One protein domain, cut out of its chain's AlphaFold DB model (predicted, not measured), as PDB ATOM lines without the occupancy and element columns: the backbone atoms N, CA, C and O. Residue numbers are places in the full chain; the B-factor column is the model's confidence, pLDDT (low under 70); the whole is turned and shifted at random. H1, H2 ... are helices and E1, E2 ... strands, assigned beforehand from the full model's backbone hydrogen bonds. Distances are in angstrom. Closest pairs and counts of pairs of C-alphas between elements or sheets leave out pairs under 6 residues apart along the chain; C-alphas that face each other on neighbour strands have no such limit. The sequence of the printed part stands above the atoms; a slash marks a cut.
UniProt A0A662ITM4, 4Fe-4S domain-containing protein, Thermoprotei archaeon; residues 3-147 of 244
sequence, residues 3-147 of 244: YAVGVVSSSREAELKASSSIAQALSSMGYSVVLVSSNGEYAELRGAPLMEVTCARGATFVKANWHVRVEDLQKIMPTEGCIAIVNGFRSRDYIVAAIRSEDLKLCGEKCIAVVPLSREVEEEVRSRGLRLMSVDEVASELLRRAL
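Overview. This is residues 3 to 147 of the 244 residues of the protein "4Fe-4S domain-containing protein" of Thermoprotei archaeon (UniProt A0A662ITM4). A strongly twisted sheet of seven strands curls round the long helix H1 on one of its faces, and H5 covers part of the same face. The short helices H2 and H3 are on the opposite face, apart from each other, and H4 grazes the sheet near its edge strand E7. The printed part has 145 residues, of mixed class, in the order E1 H1 E2 E3 E4 H2 E5 E6 H3 E7 H4 H5. The mixed sheet runs E4 E3 E2 E5 E1 E6 E7, and the whole is compact, with a radius of gyration of the C-alphas of 15.2 A and spans of 45 by 34 by 24 A.

Arrangement. E1, residues 3 to 8, has as parallel neighbours E5, residues 82 to 87, and E6, residues 94 to 98; N 5 and O 84, 2.9 A, and N 95 and O 6, 2.8 A, are within hydrogen-bond range. H1, residues 12 to 28, and E2, residues 33 to 39, have their closest C-alphas at Ala 23 and Val 33, 6.1 A. E2 is parallel to E5, with N 36 and O 85 at 2.8 A. E2, E3, residues 50 to 55, and E4, residues 58 to 63, form a meander, each strand the antiparallel neighbour of the one before, in two hairpins; N 37 and O 52 are 3.0 A apart, N 60 and O 53 2.8 A. H2, residues 70 to 76, has a height over the sheet of 9.0 A. H3, residues 101 to 106, is over E6 and along the strands, at 8 degrees on the local plane. E7, residues 111 to 116, is parallel to E6, with N 96 and O 113 at 3.0 A. E6, H3 and E7 form a strand-helix-strand unit, two parallel neighbours with a helix between; E1, H1, E2 and E4, H2, E5 are split units, with other strands between; the three crossovers are right-handed. H4, residues 119 to 127, only just touches H3, with 3 pairs of C-alphas within 8 A, the closest Ser 101 and Val 121, 6.0 A. H5, residues 135 to 147, touches H1 at a steep tilt of 65 degrees, closest at the C-alphas of Ile 22 and Val 135, 5.6 A. In H1, H4 and H5 every O i to N i+4 pair is within hydrogen-bond range; H2 has 1 of 3, with 3 of 4 O i to N i+3 pairs, and H3 0 of 2, with 3 of 3.

Along the chain. E1 begins at C-alpha 3, (228.299, 149.471, 327.610). H1 is 24.0 A long, E2 18.9 A and H5 18.2 A, ending at C-alpha 147, (221.404, 144.955, 324.157).

Size, cuts and confidence. The C-alphas of Arg 46 and Ser 127 are the two farthest apart, 46.3 A. The printed part has no cut, and no link is long. Mean pLDDT of the printed part is 83.1; residues 39 to 67 and 78 to 80 are under 70.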
ATOM      1  N   TYR A   3     227.684 150.794 327.660       87.88
ATOM      2  CA  TYR A   3     228.299 149.471 327.610       87.88
ATOM      3  C   TYR A   3     229.761 149.634 327.191       87.88
ATOM      4  O   TYR A   3     230.034 149.985 326.047       87.88
ATOM      5  N   ALA A   4     230.691 149.433 328.126       89.25
ATOM      6  CA  ALA A   4     232.119 149.627 327.892       89.25
ATOM      7  C   ALA A   4     232.844 148.290 327.692       89.25
ATOM      8  O   ALA A   4     232.686 147.378 328.505       89.25
ATOM      9  N   VAL A   5     233.675 148.210 326.655       93.00
ATOM     10  CA  VAL A   5     234.542 147.066 326.355       93.00
ATOM     11  C   VAL A   5     235.973 147.534 326.112       93.00
ATOM     12  O   VAL A   5     236.202 148.593 325.529       93.00
ATOM     13  N   GLY A   6     236.938 146.746 326.569       94.06
ATOM     14  CA  GLY A   6     238.350 146.985 326.297       94.06
ATOM     15  C   GLY A   6     238.805 146.472 324.932       94.06
ATOM     16  O   GLY A   6     238.353 145.418 324.494       94.06
ATOM     17  N   VAL A   7     239.753 147.156 324.294       95.50
ATOM     18  CA  VAL A   7     240.567 146.588 323.205       95.50
ATOM     19  C   VAL A   7     242.023 146.689 323.612       95.50
ATOM     20  O   VAL A   7     242.487 147.775 323.958       95.50
ATOM     21  N   VAL A   8     242.726 145.555 323.615       95.31
ATOM     22  CA  VAL A   8     244.107 145.486 324.099       95.31
ATOM     23  C   VAL A   8     245.040 144.750 323.158       95.31
ATOM     24  O   VAL A   8     244.667 143.756 322.539       95.31
ATOM     25  N   SER A   9     246.275 145.227 323.100       94.50
ATOM     26  CA  SER A   9     247.381 144.633 322.355       94.50
ATOM     27  C   SER A   9     248.702 144.994 323.038       94.50
ATOM     28  O   SER A   9     248.747 145.811 323.957       94.50
ATOM     29  N   SER A  10     249.797 144.386 322.606       91.88
ATOM     30  CA  SER A  10     251.155 144.865 322.878       91.88
ATOM     31  C   SER A  10     251.516 146.084 322.022       91.88
ATOM     32  O   SER A  10     252.423 146.831 322.386       91.88
ATOM     33  N   SER A  11     250.803 146.313 320.913       91.50
ATOM     34  CA  SER A  11     251.015 147.444 320.007       91.50
ATOM     35  C   SER A  11     249.847 148.425 320.037       91.50
ATOM     36  O   SER A  11     248.710 148.070 319.724       91.50
ATOM     37  N   ARG A  12     250.135 149.703 320.312       87.75
ATOM     38  CA  ARG A  12     249.126 150.774 320.241       87.75
ATOM     39  C   ARG A  12     248.518 150.899 318.841       87.75
ATOM     40  O   ARG A  12     247.330 151.174 318.716       87.75
ATOM     41  N   GLU A  13     249.305 150.677 317.791       89.25
ATOM     42  CA  GLU A  13     248.808 150.691 316.411       89.25
ATOM     43  C   GLU A  13     247.767 149.584 316.187       89.25
ATOM     44  O   GLU A  13     246.716 149.830 315.596       89.25
ATOM     45  N   ALA A  14     248.015 148.385 316.722       91.69
ATOM     46  CA  ALA A  14     247.080 147.266 316.641       91.69
ATOM     47  C   ALA A  14     245.783 147.536 317.421       91.69
ATOM     48  O   ALA A  14     244.699 147.262 316.903       91.69
ATOM     49  N   GLU A  15     245.873 148.127 318.622       91.56
ATOM     50  CA  GLU A  15     244.694 148.555 319.394       91.56
ATOM     51  C   GLU A  15     243.853 149.571 318.623       91.56
ATOM     52  O   GLU A  15     242.639 149.402 318.490       91.56
ATOM     53  N   LEU A  16     244.490 150.612 318.075       89.25
ATOM     54  CA  LEU A  16     243.815 151.666 317.317       89.25
ATOM     55  C   LEU A  16     243.190 151.131 316.027       89.25
ATOM     56  O   LEU A  16     242.058 151.484 315.702       89.25
ATOM     57  N   LYS A  17     243.887 150.241 315.316       90.81
ATOM     58  CA  LYS A  17     243.373 149.613 314.097       90.81
ATOM     59  C   LYS A  17     242.137 148.769 314.396       90.81
ATOM     60  O   LYS A  17     241.104 148.965 313.765       90.81
ATOM     61  N   ALA A  18     242.215 147.874 315.381       93.50
ATOM     62  CA  ALA A  18     241.096 147.008 315.737       93.50
ATOM     63  C   ALA A  18     239.902 147.799 316.289       93.50
ATOM     64  O   ALA A  18     238.775 147.596 315.840       93.50
ATOM     65  N   SER A  19     240.135 148.728 317.223       92.62
ATOM     66  CA  SER A  19     239.072 149.556 317.809       92.62
ATOM     67  C   SER A  19     238.370 150.415 316.757       92.62
ATOM     68  O   SER A  19     237.139 150.452 316.738       92.62
ATOM     69  N   SER A  20     239.122 151.022 315.832       89.31
ATOM     70  CA  SER A  20     238.566 151.777 314.704       89.31
ATOM     71  C   SER A  20     237.735 150.891 313.770       89.31
ATOM     72  O   SER A  20     236.590 151.227 313.473       89.31
ATOM     73  N   SER A  21     238.245 149.720 313.367       91.12
ATOM     74  CA  SER A  21     237.501 148.803 312.490       91.12
ATOM     75  C   SER A  21     236.214 148.285 313.142       91.12
ATOM     76  O   SER A  21     235.168 148.262 312.495       91.12
ATOM     77  N   ILE A  22     236.252 147.932 314.430       93.62
ATOM     78  CA  ILE A  22     235.061 147.504 315.181       93.62
ATOM     79  C   ILE A  22     234.060 148.658 315.301       93.62
ATOM     80  O   ILE A  22     232.860 148.463 315.096       93.62
ATOM     81  N   ALA A  23     234.532 149.870 315.604       89.50
ATOM     82  CA  ALA A  23     233.668 151.043 315.679       89.50
ATOM     83  C   ALA A  23     233.012 151.357 314.334       89.50
ATOM     84  O   ALA A  23     231.827 151.686 314.305       89.50
ATOM     85  N   GLN A  24     233.746 151.221 313.229       87.56
ATOM     86  CA  GLN A  24     233.213 151.406 311.885       87.56
ATOM     87  C   GLN A  24     232.131 150.371 311.561       87.56
ATOM     88  O   GLN A  24     231.077 150.754 311.057       87.56
ATOM     89  N   ALA A  25     232.348 149.095 311.898       91.69
ATOM     90  CA  ALA A  25     231.354 148.036 311.715       91.69
ATOM     91  C   ALA A  25     230.075 148.296 312.538       91.69
ATOM     92  O   ALA A  25     228.966 148.247 312.019       91.69
ATOM     93  N   LEU A  26     230.206 148.674 313.810       90.19
ATOM     94  CA  LEU A  26     229.055 149.042 314.646       90.19
ATOM     95  C   LEU A  26     228.331 150.304 314.137       90.19
ATOM     96  O   LEU A  26     227.100 150.378 314.166       90.19
ATOM     97  N   SER A  27     229.086 151.289 313.649       87.12
ATOM     98  CA  SER A  27     228.534 152.541 313.121       87.12
ATOM     99  C   SER A  27     227.808 152.333 311.793       87.12
ATOM    100  O   SER A  27     226.767 152.948 311.574       87.12
ATOM    101  N   SER A  28     228.296 151.443 310.919       86.12
ATOM    102  CA  SER A  28     227.626 151.110 309.652       86.12
ATOM    103  C   SER A  28     226.282 150.405 309.877       86.12
ATOM    104  O   SER A  28     225.348 150.588 309.101       86.12
ATOM    105  N   MET A  29     226.140 149.691 310.998       88.38
ATOM    106  CA  MET A  29     224.869 149.137 311.483       88.38
ATOM    107  C   MET A  29     223.946 150.197 312.130       88.38
ATOM    108  O   MET A  29     222.819 149.889 312.534       88.38
ATOM    109  N   GLY A  30     224.404 151.448 312.238       86.06
ATOM    110  CA  GLY A  30     223.655 152.596 312.747       86.06
ATOM    111  C   GLY A  30     223.714 152.796 314.263       86.06
ATOM    112  O   GLY A  30     222.898 153.554 314.787       86.06
ATOM    113  N   TYR A  31     224.621 152.121 314.978       87.12
ATOM    114  CA  TYR A  31     224.745 152.246 316.433       87.12
ATOM    115  C   TYR A  31     225.653 153.399 316.858       87.12
ATOM    116  O   TYR A  31     226.600 153.765 316.163       87.12
ATOM    117  N   SER A  32     225.369 153.960 318.036       84.44
ATOM    118  CA  SER A  32     226.185 155.013 318.628       84.44
ATOM    119  C   SER A  32     227.406 154.398 319.308       84.44
ATOM    120  O   SER A  32     227.283 153.652 320.288       84.44
ATOM    121  N   VAL A  33     228.589 154.707 318.780       86.81
ATOM    122  CA  VAL A  33     229.869 154.204 319.284       86.81
ATOM    123  C   VAL A  33     230.718 155.366 319.770       86.81
ATOM    124  O   VAL A  33     230.757 156.430 319.148       86.81
ATOM    125  N   VAL A  34     231.416 155.141 320.877       86.00
ATOM    126  CA  VAL A  34     232.433 156.052 321.383       86.00
ATOM    127  C   VAL A  34     233.761 155.321 321.495       86.00
ATOM    128  O   VAL A  34     233.839 154.263 322.111       86.00
ATOM    129  N   LEU A  35     234.806 155.907 320.926       85.00
ATOM    130  CA  LEU A  35     236.181 155.473 321.124       85.00
ATOM    131  C   LEU A  35     236.806 156.293 322.247       85.00
ATOM    132  O   LEU A  35     236.727 157.520 322.236       85.00
ATOM    133  N   VAL A  36     237.440 155.619 323.199       83.94
ATOM    134  CA  VAL A  36     238.168 156.245 324.304       83.94
ATOM    135  C   VAL A  36     239.614 155.785 324.250       83.94
ATOM    136  O   VAL A  36     239.905 154.592 324.345       83.94
ATOM    137  N   SER A  37     240.519 156.746 324.111       79.56
ATOM    138  CA  SER A  37     241.958 156.500 324.050       79.56
ATOM    139  C   SER A  37     242.693 157.448 324.988       79.56
ATOM    140  O   SER A  37     242.362 158.630 325.080       79.56
ATOM    141  N   SER A  38     243.722 156.960 325.674       72.69
ATOM    142  CA  SER A  38     244.681 157.833 326.353       72.69
ATOM    143  C   SER A  38     245.730 158.308 325.354       72.69
ATOM    144  O   SER A  38     246.319 157.474 324.657       72.69
ATOM    145  N   ASN A  39     246.009 159.612 325.301       64.81
ATOM    146  CA  ASN A  39     247.067 160.137 324.444       64.81
ATOM    147  C   ASN A  39     248.287 160.566 325.274       64.81
ATOM    148  O   ASN A  39     248.283 161.617 325.911       64.81
ATOM    149  N   GLY A  40     249.322 159.718 325.283       52.56
ATOM    150  CA  GLY A  40     250.551 159.934 326.056       52.56
ATOM    151  C   GLY A  40     251.438 161.075 325.545       52.56
ATOM    152  O   GLY A  40     252.060 161.750 326.354       52.56
ATOM    153  N   GLU A  41     251.438 161.362 324.240       48.28
ATOM    154  CA  GLU A  41     252.320 162.388 323.644       48.28
ATOM    155  C   GLU A  41     251.992 163.815 324.127       48.28
ATOM    156  O   GLU A  41     252.873 164.660 324.247       48.28
ATOM    157  N   TYR A  42     250.736 164.085 324.498       43.75
ATOM    158  CA  TYR A  42     250.339 165.366 325.101       43.75
ATOM    159  C   TYR A  42     250.511 165.410 326.627       43.75
ATOM    160  O   TYR A  42     250.476 166.498 327.210       43.75
ATOM    161  N   ALA A  43     250.692 164.260 327.286       41.66
ATOM    162  CA  ALA A  43     250.907 164.192 328.731       41.66
ATOM    163  C   ALA A  43     252.291 164.742 329.121       41.66
ATOM    164  O   ALA A  43     252.431 165.361 330.179       41.66
ATOM    165  N   GLU A  44     253.280 164.614 328.232       39.09
ATOM    166  CA  GLU A  44     254.628 165.164 328.418       39.09
ATOM    167  C   GLU A  44     254.654 166.699 328.390       39.09
ATOM    168  O   GLU A  44     255.443 167.320 329.098       39.09
ATOM    169  N   LEU A  45     253.735 167.340 327.659       43.34
ATOM    170  CA  LEU A  45     253.728 168.797 327.516       43.34
ATOM    171  C   LEU A  45     253.301 169.546 328.790       43.34
ATOM    172  O   LEU A  45     253.664 170.714 328.920       43.34
ATOM    173  N   ARG A  46     252.529 168.942 329.717       42.22
ATOM    174  CA  ARG A  46     252.022 169.626 330.939       42.22
ATOM    175  C   ARG A  46     251.721 168.723 332.153       42.22
ATOM    176  O   ARG A  46     250.891 169.106 332.978       42.22
ATOM    177  N   GLY A  47     252.336 167.546 332.273       48.25
ATOM    178  CA  GLY A  47     252.304 166.734 333.502       48.25
ATOM    179  C   GLY A  47     250.928 166.198 333.938       48.25
ATOM    180  O   GLY A  47     250.760 165.855 335.105       48.25
ATOM    181  N   ALA A  48     249.942 166.130 333.035       45.06
ATOM    182  CA  ALA A  48     248.600 165.614 333.323       45.06
ATOM    183  C   ALA A  48     248.111 164.686 332.193       45.06
ATOM    184  O   ALA A  48     248.368 164.986 331.023       45.06
ATOM    185  N   PRO A  49     247.399 163.589 332.507       52.16
ATOM    186  CA  PRO A  49     246.892 162.662 331.501       52.16
ATOM    187  C   PRO A  49     245.827 163.327 330.612       52.16
ATOM    188  O   PRO A  49     244.900 163.975 331.102       52.16
ATOM    189  N   LEU A  50     245.949 163.142 329.293       54.12
ATOM    190  CA  LEU A  50     244.956 163.563 328.303       54.12
ATOM    191  C   LEU A  50     244.158 162.345 327.814       54.12
ATOM    192  O   LEU A  50     244.739 161.343 327.391       54.12
ATOM    193  N   MET A  51     242.829 162.453 327.842       65.75
ATOM    194  CA  MET A  51     241.913 161.456 327.292       65.75
ATOM    195  C   MET A  51     241.208 162.029 326.062       65.75
ATOM    196  O   MET A  51     240.613 163.106 326.119       65.75
ATOM    197  N   GLU A  52     241.276 161.301 324.956       65.75
ATOM    198  CA  GLU A  52     240.553 161.609 323.729       65.75
ATOM    199  C   GLU A  52     239.313 160.726 323.639       65.75
ATOM    200  O   GLU A  52     239.376 159.508 323.842       65.75
ATOM    201  N   VAL A  53     238.180 161.364 323.360       67.75
ATOM    202  CA  VAL A  53     236.879 160.720 323.247       67.75
ATOM    203  C   VAL A  53     236.280 161.071 321.894       67.75
ATOM    204  O   VAL A  53     235.857 162.204 321.671       67.75
ATOM    205  N   THR A  54     236.217 160.096 320.995       62.38
ATOM    206  CA  THR A  54     235.731 160.298 319.624       62.38
ATOM    207  C   THR A  54     234.379 159.629 319.449       62.38
ATOM    208  O   THR A  54     234.218 158.448 319.755       62.38
ATOM    209  N   CYS A  55     233.396 160.378 318.954       61.47
ATOM    210  CA  CYS A  55     232.066 159.883 318.621       61.47
ATOM    211  C   CYS A  55     231.759 160.141 317.139       61.47
ATOM    212  O   CYS A  55     232.425 160.932 316.473       61.47
ATOM    213  N   ALA A  56     230.714 159.504 316.608       57.56
ATOM    214  CA  ALA A  56     230.370 159.596 315.184       57.56
ATOM    215  C   ALA A  56     230.123 161.032 314.657       57.56
ATOM    216  O   ALA A  56     230.105 161.239 313.448       57.56
ATOM    217  N   ARG A  57     229.906 162.026 315.536       56.97
ATOM    218  CA  ARG A  57     229.591 163.422 315.172       56.97
ATOM    219  C   ARG A  57     230.602 164.454 315.688       56.97
ATOM    220  O   ARG A  57     230.341 165.649 315.576       56.97
ATOM    221  N   GLY A  58     231.728 164.027 316.259       62.22
ATOM    222  CA  GLY A  58     232.751 164.938 316.772       62.22
ATOM    223  C   GLY A  58     233.761 164.268 317.700       62.22
ATOM    224  O   GLY A  58     233.651 163.089 318.026       62.22
ATOM    225  N   ALA A  59     234.744 165.039 318.155       64.81
ATOM    226  CA  ALA A  59     235.720 164.606 319.148       64.81
ATOM    227  C   ALA A  59     235.695 165.557 320.349       64.81
ATOM    228  O   ALA A  59     235.603 166.775 320.192       64.81
ATOM    229  N   THR A  60     235.756 164.992 321.551       67.56
ATOM    230  CA  THR A  60     235.889 165.715 322.816       67.56
ATOM    231  C   THR A  60     237.225 165.353 323.450       67.56
ATOM    232  O   THR A  60     237.531 164.180 323.657       67.56
ATOM    233  N   PHE A  61     238.009 166.369 323.804       68.12
ATOM    234  CA  PHE A  61     239.271 166.197 324.515       68.12
ATOM    235  C   PHE A  61     239.069 166.525 325.989       68.12
ATOM    236  O   PHE A  61     238.673 167.637 326.342       68.12
ATOM    237  N   VAL A  62     239.347 165.556 326.856       68.38
ATOM    238  CA  VAL A  62     239.228 165.710 328.305       68.38
ATOM    239  C   VAL A  62     240.625 165.796 328.891       68.38
ATOM    240  O   VAL A  62     241.358 164.807 328.955       68.38
ATOM    241  N   LYS A  63     240.988 166.993 329.355       68.38
ATOM    242  CA  LYS A  63     242.163 167.193 330.199       68.38
ATOM    243  C   LYS A  63     241.728 167.151 331.657       68.38
ATOM    244  O   LYS A  63     241.055 168.066 332.125       68.38
ATOM    245  N   ALA A  64     242.130 166.107 332.370       64.12
ATOM    246  CA  ALA A  64     241.845 165.960 333.789       64.12
ATOM    247  C   ALA A  64     243.140 166.076 334.594       64.12
ATOM    248  O   ALA A  64     244.128 165.409 334.302       64.12
ATOM    249  N   ASN A  65     243.115 166.883 335.655       63.34
ATOM    250  CA  ASN A  65     244.203 166.934 336.639       63.34
ATOM    251  C   ASN A  65     244.034 165.848 337.724       63.34
ATOM    252  O   ASN A  65     244.576 165.962 338.819       63.34
ATOM    253  N   TRP A  66     243.237 164.818 337.441       67.75
ATOM    254  CA  TRP A  66     242.980 163.670 338.303       67.75
ATOM    255  C   TRP A  66     242.836 162.410 337.448       67.75
ATOM    256  O   TRP A  66     242.668 162.477 336.228       67.75
ATOM    257  N   HIS A  67     242.885 161.247 338.092       69.44
ATOM    258  CA  HIS A  67     242.722 159.971 337.408       69.44
ATOM    259  C   HIS A  67     241.255 159.756 336.998       69.44
ATOM    260  O   HIS A  67     240.376 159.658 337.855       69.44
ATOM    261  N   VAL A  68     240.984 159.694 335.691       72.19
ATOM    262  CA  VAL A  68     239.644 159.434 335.140       72.19
ATOM    263  C   VAL A  68     239.436 157.930 335.019       72.19
ATOM    264  O   VAL A  68     240.197 157.255 334.329       72.19
ATOM    265  N   ARG A  69     238.398 157.399 335.669       74.62
ATOM    266  CA  ARG A  69     238.017 155.987 335.533       74.62
ATOM    267  C   ARG A  69     236.947 155.825 334.459       74.62
ATOM    268  O   ARG A  69     236.217 156.763 334.146       74.62
ATOM    269  N   VAL A  70     236.791 154.607 333.947       70.00
ATOM    270  CA  VAL A  70     235.745 154.280 332.959       70.00
ATOM    271  C   VAL A  70     234.343 154.551 333.515       70.00
ATOM    272  O   VAL A  70     233.471 155.011 332.785       70.00
ATOM    273  N   GLU A  71     234.122 154.353 334.816       74.25
ATOM    274  CA  GLU A  71     232.852 154.684 335.477       74.25
ATOM    275  C   GLU A  71     232.532 156.185 335.431       74.25
ATOM    276  O   GLU A  71     231.364 156.574 335.420       74.25
ATOM    277  N   ASP A  72     233.556 157.039 335.377       77.44
ATOM    278  CA  ASP A  72     233.383 158.486 335.309       77.44
ATOM    279  C   ASP A  72     233.008 158.953 333.887       77.44
ATOM    280  O   ASP A  72     232.460 160.046 333.738       77.44
ATOM    281  N   LEU A  73     233.168 158.105 332.856       74.31
ATOM    282  CA  LEU A  73     232.727 158.409 331.486       74.31
ATOM    283  C   LEU A  73     231.231 158.713 331.410       74.31
ATOM    284  O   LEU A  73     230.843 159.594 330.657       74.31
ATOM    285  N   GLN A  74     230.396 158.049 332.215       71.56
ATOM    286  CA  GLN A  74     228.950 158.319 332.247       71.56
ATOM    287  C   GLN A  74     228.615 159.729 332.748       71.56
ATOM    288  O   GLN A  74     227.574 160.275 332.399       71.56
ATOM    289  N   LYS A  75     229.482 160.320 333.579       73.00
ATOM    290  CA  LYS A  75     229.300 161.686 334.092       73.00
ATOM    291  C   LYS A  75     229.765 162.728 333.079       73.00
ATOM    292  O   LYS A  75     229.207 163.815 333.021       73.00
ATOM    293  N   ILE A  76     230.806 162.393 332.317       72.06
ATOM    294  CA  ILE A  76     231.431 163.276 331.328       72.06
ATOM    295  C   ILE A  76     230.643 163.254 330.011       72.06
ATOM    296  O   ILE A  76     230.521 164.274 329.340       72.06
ATOM    297  N   MET A  77     230.076 162.101 329.662       70.38
ATOM    298  CA  MET A  77     229.238 161.902 328.490       70.38
ATOM    299  C   MET A  77     227.821 161.515 328.917       70.38
ATOM    300  O   MET A  77     227.564 160.337 329.179       70.38
ATOM    301  N   PRO A  78     226.873 162.466 328.944       59.81
ATOM    302  CA  PRO A  78     225.483 162.194 329.297       59.81
ATOM    303  C   PRO A  78     224.717 161.511 328.145       59.81
ATOM    304  O   PRO A  78     223.533 161.764 327.941       59.81
ATOM    305  N   THR A  79     225.381 160.665 327.352       65.06
ATOM    306  CA  THR A  79     224.724 159.878 326.311       65.06
ATOM    307  C   THR A  79     224.018 158.684 326.945       65.06
ATOM    308  O   THR A  79     224.608 157.847 327.637       65.06
ATOM    309  N   GLU A  80     222.713 158.587 326.712       68.50
ATOM    310  CA  GLU A  80     221.966 157.385 327.051       68.50
ATOM    311  C   GLU A  80     222.104 156.363 325.926       68.50
ATOM    312  O   GLU A  80     221.616 156.590 324.830       68.50
ATOM    313  N   GLY A  81     222.754 155.232 326.213       75.75
ATOM    314  CA  GLY A  81     222.862 154.128 325.266       75.75
ATOM    315  C   GLY A  81     223.940 154.360 324.215       75.75
ATOM    316  O   GLY A  81     223.686 154.872 323.133       75.75
ATOM    317  N   CYS A  82     225.159 153.924 324.513       86.44
ATOM    318  CA  CYS A  82     226.207 153.782 323.509       86.44
ATOM    319  C   CYS A  82     227.126 152.608 323.848       86.44
ATOM    320  O   CYS A  82     227.160 152.123 324.987       86.44
ATOM    321  N   ILE A  83     227.873 152.167 322.839       88.50
ATOM    322  CA  ILE A  83     228.964 151.207 322.991       88.50
ATOM    323  C   ILE A  83     230.261 152.009 323.097       88.50
ATOM    324  O   ILE A  83     230.640 152.701 322.157       88.50
ATOM    325  N   ALA A  84     230.932 151.936 324.243       89.19
ATOM    326  CA  ALA A  84     232.233 152.553 324.455       89.19
ATOM    327  C   ALA A  84     233.340 151.512 324.261       89.19
ATOM    328  O   ALA A  84     233.390 150.512 324.976       89.19
ATOM    329  N   ILE A  85     234.239 151.757 323.316       90.56
ATOM    330  CA  ILE A  85     235.444 150.957 323.102       90.56
ATOM    331  C   ILE A  85     236.610 151.714 323.729       90.56
ATOM    332  O   ILE A  85     236.890 152.851 323.351       90.56
ATOM    333  N   VAL A  86     237.266 151.099 324.709       90.00
ATOM    334  CA  VAL A  86     238.310 151.732 325.522       90.00
ATOM    335  C   VAL A  86     239.648 151.039 325.271       90.00
ATOM    336  O   VAL A  86     239.832 149.875 325.631       90.00
ATOM    337  N   ASN A  87     240.595 151.751 324.666       89.62
ATOM    338  CA  ASN A  87     241.915 151.202 324.357       89.62
ATOM    339  C   ASN A  87     242.750 151.009 325.634       89.62
ATOM    340  O   ASN A  87     242.749 151.864 326.522       89.62
ATOM    341  N   GLY A  88     243.418 149.859 325.753       84.50
ATOM    342  CA  GLY A  88     244.248 149.494 326.907       84.50
ATOM    343  C   GLY A  88     243.476 149.038 328.157       84.50
ATOM    344  O   GLY A  88     244.079 148.695 329.176       84.50
ATOM    345  N   PHE A  89     242.142 148.998 328.115       83.75
ATOM    346  CA  PHE A  89     241.309 148.676 329.277       83.75
ATOM    347  C   PHE A  89     241.106 147.164 329.459       83.75
ATOM    348  O   PHE A  89     240.629 146.486 328.558       83.75
ATOM    349  N   ARG A  90     241.427 146.620 330.646       84.81
ATOM    350  CA  ARG A  90     241.313 145.167 330.945       84.81
ATOM    351  C   ARG A  90     240.488 144.817 332.181       84.81
ATOM    352  O   ARG A  90     240.357 143.645 332.524       84.81
ATOM    353  N   SER A  91     239.961 145.806 332.907       78.69
ATOM    354  CA  SER A  91     239.293 145.534 334.191       78.69
ATOM    355  C   SER A  91     237.879 144.956 334.036       78.69
ATOM    356  O   SER A  91     237.336 144.399 334.993       78.69
ATOM    357  N   ARG A  92     237.300 145.015 332.833       84.38
ATOM    358  CA  ARG A  92     236.042 144.363 332.433       84.38
ATOM    359  C   ARG A  92     236.275 143.513 331.188       84.38
ATOM    360  O   ARG A  92     237.419 143.318 330.807       84.38
ATOM    361  N   ASP A  93     235.201 143.019 330.589       92.81
ATOM    362  CA  ASP A  93     235.178 142.421 329.258       92.81
ATOM    363  C   ASP A  93     236.091 143.172 328.268       92.81
ATOM    364  O   ASP A  93     235.994 144.396 328.120       92.81
ATOM    365  N   TYR A  94     236.981 142.439 327.598       95.88
ATOM    366  CA  TYR A  94     237.910 143.000 326.618       95.88
ATOM    367  C   TYR A  94     238.142 142.064 325.429       95.88
ATOM    368  O   TYR A  94     237.880 140.862 325.484       95.88
ATOM    369  N   ILE A  95     238.645 142.643 324.346       97.62
ATOM    370  CA  ILE A  95     239.050 141.978 323.110       97.62
ATOM    371  C   ILE A  95     240.563 142.099 322.987       97.62
ATOM    372  O   ILE A  95     241.126 143.164 323.248       97.62
ATOM    373  N   VAL A  96     241.218 141.022 322.570       97.88
ATOM    374  CA  VAL A  96     242.646 141.042 322.247       97.88
ATOM    375  C   VAL A  96     242.806 141.264 320.746       97.88
ATOM    376  O   VAL A  96     242.384 140.432 319.948       97.88
ATOM    377  N   ALA A  97     243.418 142.381 320.363       96.94
ATOM    378  CA  ALA A  97     243.847 142.649 318.995       96.94
ATOM    379  C   ALA A  97     245.270 142.108 318.819       96.94
ATOM    380  O   ALA A  97     246.233 142.704 319.305       96.94
ATOM    381  N   ALA A  98     245.400 140.950 318.176       96.56
ATOM    382  CA  ALA A  98     246.649 140.203 318.145       96.56
ATOM    383  C   ALA A  98     247.359 140.369 316.797       96.56
ATOM    384  O   ALA A  98     246.878 139.897 315.770       96.56
ATOM    385  N   ILE A  99     248.508 141.040 316.800       94.75
ATOM    386  CA  ILE A  99     249.399 141.187 315.641       94.75
ATOM    387  C   ILE A  99     250.620 140.266 315.737       94.75
ATOM    388  O   ILE A  99     251.200 139.915 314.710       94.75
ATOM    389  N   ARG A 100     250.980 139.825 316.951       94.31
ATOM    390  CA  ARG A 100     252.046 138.845 317.212       94.31
ATOM    391  C   ARG A 100     251.598 137.821 318.252       94.31
ATOM    392  O   ARG A 100     250.699 138.077 319.050       94.31
ATOM    393  N   SER A 101     252.290 136.688 318.314       92.25
ATOM    394  CA  SER A 101     252.053 135.623 319.299       92.25
ATOM    395  C   SER A 101     252.122 136.102 320.754       92.25
ATOM    396  O   SER A 101     251.466 135.533 321.630       92.25
ATOM    397  N   GLU A 102     252.898 137.156 321.046       93.62
ATOM    398  CA  GLU A 102     252.966 137.732 322.394       93.62
ATOM    399  C   GLU A 102     251.620 138.291 322.873       93.62
ATOM    400  O   GLU A 102     251.319 138.184 324.064       93.62
ATOM    401  N   ASP A 103     250.787 138.816 321.969       95.44
ATOM    402  CA  ASP A 103     249.468 139.366 322.301       95.44
ATOM    403  C   ASP A 103     248.531 138.303 322.870       95.44
ATOM    404  O   ASP A 103     247.677 138.589 323.706       95.44
ATOM    405  N   LEU A 104     248.720 137.042 322.479       95.00
ATOM    406  CA  LEU A 104     247.896 135.935 322.958       95.00
ATOM    407  C   LEU A 104     248.064 135.705 324.464       95.00
ATOM    408  O   LEU A 104     247.144 135.210 325.111       95.00
ATOM    409  N   LYS A 105     249.190 136.136 325.053       94.31
ATOM    410  CA  LYS A 105     249.415 136.112 326.510       94.31
ATOM    411  C   LYS A 105     248.493 137.075 327.265       94.31
ATOM    412  O   LYS A 105     248.363 136.964 328.479       94.31
ATOM    413  N   LEU A 106     247.865 138.020 326.563       93.94
ATOM    414  CA  LEU A 106     246.894 138.954 327.133       93.94
ATOM    415  C   LEU A 106     245.507 138.320 327.303       93.94
ATOM    416  O   LEU A 106     244.644 138.912 327.955       93.94
ATOM    417  N   CYS A 107     245.272 137.136 326.731       94.25
ATOM    418  CA  CYS A 107     244.021 136.407 326.901       94.25
ATOM    419  C   CYS A 107     243.875 135.935 328.354       94.25
ATOM    420  O   CYS A 107     244.766 135.302 328.913       94.25
ATOM    421  N   GLY A 108     242.724 136.220 328.950       91.94
ATOM    422  CA  GLY A 108     242.375 135.838 330.314       91.94
ATOM    423  C   GLY A 108     240.873 135.604 330.441       91.94
ATOM    424  O   GLY A 108     240.159 135.568 329.440       91.94
ATOM    425  N   GLU A 109     240.372 135.479 331.667       91.62
ATOM    426  CA  GLU A 109     238.967 135.136 331.945       91.62
ATOM    427  C   GLU A 109     237.955 136.090 331.277       91.62
ATOM    428  O   GLU A 109     236.946 135.654 330.726       91.62
ATOM    429  N   LYS A 110     238.256 137.395 331.275       93.62
ATOM    430  CA  LYS A 110     237.401 138.454 330.705       93.62
ATOM    431  C   LYS A 110     237.618 138.678 329.203       93.62
ATOM    432  O   LYS A 110     236.997 139.566 328.619       93.62
ATOM    433  N   CYS A 111     238.494 137.896 328.570       95.81
ATOM    434  CA  CYS A 111     238.719 137.966 327.132       95.81
ATOM    435  C   CYS A 111     237.499 137.398 326.395       95.81
ATOM    436  O   CYS A 111     237.214 136.196 326.440       95.81
ATOM    437  N   ILE A 112     236.764 138.267 325.702       96.12
ATOM    438  CA  ILE A 112     235.602 137.863 324.905       96.12
ATOM    439  C   ILE A 112     236.069 137.167 323.629       96.12
ATOM    440  O   ILE A 112     235.526 136.120 323.281       96.12
ATOM    441  N   ALA A 113     237.065 137.751 322.963       96.94
ATOM    442  CA  ALA A 113     237.492 137.370 321.627       96.94
ATOM    443  C   ALA A 113     238.948 137.763 321.358       96.94
ATOM    444  O   ALA A 113     239.465 138.716 321.949       96.94
ATOM    445  N   VAL A 114     239.560 137.061 320.410       97.88
ATOM    446  CA  VAL A 114     240.831 137.423 319.790       97.88
ATOM    447  C   VAL A 114     240.564 137.794 318.336       97.88
ATOM    448  O   VAL A 114     240.033 136.981 317.579       97.88
ATOM    449  N   VAL A 115     240.951 139.012 317.958       97.62
ATOM    450  CA  VAL A 115     240.926 139.505 316.578       97.62
ATOM    451  C   VAL A 115     242.348 139.426 316.027       97.62
ATOM    452  O   VAL A 115     243.190 140.241 316.420       97.62
ATOM    453  N   PRO A 116     242.655 138.451 315.155       95.69
ATOM    454  CA  PRO A 116     243.969 138.348 314.541       95.69
ATOM    455  C   PRO A 116     244.148 139.436 313.474       95.69
ATOM    456  O   PRO A 116     243.262 139.688 312.658       95.69
ATOM    457  N   LEU A 117     245.314 140.080 313.471       93.56
ATOM    458  CA  LEU A 117     245.705 141.105 312.497       93.56
ATOM    459  C   LEU A 117     246.749 140.598 311.488       93.56
ATOM    460  O   LEU A 117     247.168 141.354 310.610       93.56
ATOM    461  N   SER A 118     247.151 139.330 311.598       92.50
ATOM    462  CA  SER A 118     248.024 138.620 310.660       92.50
ATOM    463  C   SER A 118     247.585 137.156 310.521       92.50
ATOM    464  O   SER A 118     246.974 136.594 311.432       92.50
ATOM    465  N   ARG A 119     247.903 136.528 309.379       92.81
ATOM    466  CA  ARG A 119     247.585 135.107 309.127       92.81
ATOM    467  C   ARG A 119     248.312 134.167 310.087       92.81
ATOM    468  O   ARG A 119     247.719 133.216 310.573       92.81
ATOM    469  N   GLU A 120     249.569 134.476 310.389       92.38
ATOM    470  CA  GLU A 120     250.402 133.712 311.325       92.38
ATOM    471  C   GLU A 120     249.741 133.623 312.708       92.38
ATOM    472  O   GLU A 120     249.610 132.545 313.282       92.38
ATOM    473  N   VAL A 121     249.241 134.755 313.217       94.50
ATOM    474  CA  VAL A 121     248.525 134.792 314.495       94.50
ATOM    475  C   VAL A 121     247.175 134.094 314.394       94.50
ATOM    476  O   VAL A 121     246.781 133.410 315.332       94.50
ATOM    477  N   GLU A 122     246.459 134.239 313.279       95.44
ATOM    478  CA  GLU A 122     245.185 133.551 313.068       95.44
ATOM    479  C   GLU A 122     245.327 132.027 313.226       95.44
ATOM    480  O   GLU A 122     244.561 131.405 313.966       95.44
ATOM    481  N   GLU A 123     246.334 131.430 312.586       94.69
ATOM    482  CA  GLU A 123     246.632 129.998 312.687       94.69
ATOM    483  C   GLU A 123     246.968 129.580 314.125       94.69
ATOM    484  O   GLU A 123     246.501 128.544 314.607       94.69
ATOM    485  N   GLU A 124     247.720 130.408 314.847       94.69
ATOM    486  CA  GLU A 124     248.089 130.144 316.235       94.69
ATOM    487  C   GLU A 124     246.907 130.264 317.211       94.69
ATOM    488  O   GLU A 124     246.771 129.467 318.143       94.69
ATOM    489  N   VAL A 125     246.010 131.227 316.999       94.81
ATOM    490  CA  VAL A 125     244.768 131.349 317.778       94.81
ATOM    491  C   VAL A 125     243.922 130.086 317.602       94.81
ATOM    492  O   VAL A 125     243.409 129.559 318.594       94.81
ATOM    493  N   ARG A 126     243.827 129.561 316.367       94.19
ATOM    494  CA  ARG A 126     243.126 128.297 316.078       94.19
ATOM    495  C   ARG A 126     243.787 127.111 316.776       94.19
ATOM    496  O   ARG A 126     243.084 126.328 317.409       94.19
ATOM    497  N   SER A 127     245.113 126.981 316.701       94.06
ATOM    498  CA  SER A 127     245.831 125.844 317.296       94.06
ATOM    499  C   SER A 127     245.736 125.812 318.825       94.06
ATOM    500  O   SER A 127     245.653 124.738 319.418       94.06
ATOM    501  N   ARG A 128     245.672 126.984 319.467       93.00
ATOM    502  CA  ARG A 128     245.495 127.127 320.920       93.00
ATOM    503  C   ARG A 128     244.035 127.017 321.382       93.00
ATOM    504  O   ARG A 128     243.785 127.106 322.582       93.00
ATOM    505  N   GLY A 129     243.074 126.860 320.464       91.81
ATOM    506  CA  GLY A 129     241.645 126.794 320.790       91.81
ATOM    507  C   GLY A 129     241.096 128.082 321.417       91.81
ATOM    508  O   GLY A 129     240.147 128.039 322.201       91.81
ATOM    509  N   LEU A 130     241.711 129.231 321.117       94.00
ATOM    510  CA  LEU A 130     241.256 130.535 321.595       94.00
ATOM    511  C   LEU A 130     240.036 131.007 320.788       94.00
ATOM    512  O   LEU A 130     239.790 130.559 319.668       94.00
ATOM    513  N   ARG A 131     239.257 131.935 321.355       95.06
ATOM    514  CA  ARG A 131     238.033 132.472 320.731       95.06
ATOM    515  C   ARG A 131     238.361 133.421 319.577       95.06
ATOM    516  O   ARG A 131     238.330 134.636 319.749       95.06
ATOM    517  N   LEU A 132     238.700 132.861 318.424       96.38
ATOM    518  CA  LEU A 132     238.938 133.595 317.186       96.38
ATOM    519  C   LEU A 132     237.643 134.220 316.672       96.38
ATOM    520  O   LEU A 132     236.646 133.514 316.521       96.38
ATOM    521  N   MET A 133     237.667 135.520 316.393       97.38
ATOM    522  CA  MET A 133     236.549 136.233 315.779       97.38
ATOM    523  C   MET A 133     237.072 137.290 314.804       97.38
ATOM    524  O   MET A 133     238.062 137.975 315.067       97.38
ATOM    525  N   SER A 134     236.378 137.442 313.685       95.81
ATOM    526  CA  SER A 134     236.516 138.574 312.773       95.81
ATOM    527  C   SER A 134     235.965 139.863 313.394       95.81
ATOM    528  O   SER A 134     235.250 139.847 314.398       95.81
ATOM    529  N   VAL A 135     236.270 141.006 312.774       94.81
ATOM    530  CA  VAL A 135     235.760 142.319 313.208       94.81
ATOM    531  C   VAL A 135     234.228 142.347 313.245       94.81
ATOM    532  O   VAL A 135     233.656 142.830 314.223       94.81
ATOM    533  N   ASP A 136     233.565 141.792 312.228       95.31
ATOM    534  CA  ASP A 136     232.100 141.793 312.123       95.31
ATOM    535  C   ASP A 136     231.443 140.876 313.162       95.31
ATOM    536  O   ASP A 136     230.415 141.220 313.759       95.31
ATOM    537  N   GLU A 137     232.059 139.725 313.440       97.50
ATOM    538  CA  GLU A 137     231.614 138.830 314.510       97.50
ATOM    539  C   GLU A 137     231.757 139.505 315.877       97.50
ATOM    540  O   GLU A 137     230.844 139.432 316.704       97.50
ATOM    541  N   VAL A 138     232.874 140.203 316.117       97.38
ATOM    542  CA  VAL A 138     233.081 140.960 317.356       97.38
ATOM    543  C   VAL A 138     232.042 142.066 317.488       97.38
ATOM    544  O   VAL A 138     231.399 142.156 318.532       97.38
ATOM    545  N   ALA A 139     231.821 142.871 316.448       95.00
ATOM    546  CA  ALA A 139     230.799 143.916 316.452       95.00
ATOM    547  C   ALA A 139     229.410 143.343 316.796       95.00
ATOM    548  O   ALA A 139     228.712 143.870 317.668       95.00
ATOM    549  N   SER A 140     229.048 142.210 316.193       96.25
ATOM    550  CA  SER A 140     227.782 141.520 316.457       96.25
ATOM    551  C   SER A 140     227.664 141.038 317.910       96.25
ATOM    552  O   SER A 140     226.626 141.237 318.546       96.25
ATOM    553  N   GLU A 141     228.721 140.454 318.481       96.81
ATOM    554  CA  GLU A 141     228.710 140.002 319.879       96.81
ATOM    555  C   GLU A 141     228.680 141.174 320.872       96.81
ATOM    556  O   GLU A 141     227.974 141.099 321.884       96.81
ATOM    557  N   LEU A 142     229.381 142.275 320.582       95.25
ATOM    558  CA  LEU A 142     229.318 143.497 321.388       95.25
ATOM    559  C   LEU A 142     227.914 144.092 321.388       95.25
ATOM    560  O   LEU A 142     227.399 144.428 322.455       95.25
ATOM    561  N   LEU A 143     227.266 144.161 320.224       94.38
ATOM    562  CA  LEU A 143     225.880 144.599 320.121       94.38
ATOM    563  C   LEU A 143     224.955 143.696 320.945       94.38
ATOM    564  O   LEU A 143     224.147 144.186 321.736       94.38
ATOM    565  N   ARG A 144     225.103 142.373 320.813       95.19
ATOM    566  CA  ARG A 144     224.305 141.394 321.563       95.19
ATOM    567  C   ARG A 144     224.462 141.595 323.072       95.19
ATOM    568  O   ARG A 144     223.483 141.482 323.810       95.19
ATOM    569  N   ARG A 145     225.682 141.854 323.550       94.31
ATOM    570  CA  ARG A 145     225.979 142.122 324.969       94.31
ATOM    571  C   ARG A 145     225.393 143.450 325.433       94.31
ATOM    572  O   ARG A 145     224.693 143.466 326.442       94.31
ATOM    573  N   ALA A 146     225.602 144.521 324.673       92.38
ATOM    574  CA  ALA A 146     225.063 145.843 324.978       92.38
ATOM    575  C   ALA A 146     223.528 145.829 325.066       92.38
ATOM    576  O   ALA A 146     222.959 146.381 326.009       92.38
ATOM    577  N   LEU A 147     222.857 145.139 324.136       92.75
ATOM    578  CA  LEU A 147     221.404 144.955 324.157       92.75
ATOM    579  C   LEU A 147     220.946 144.188 325.395       92.75
ATOM    580  O   LEU A 147     219.990 144.609 326.039       92.75
TER     581      LEU A 147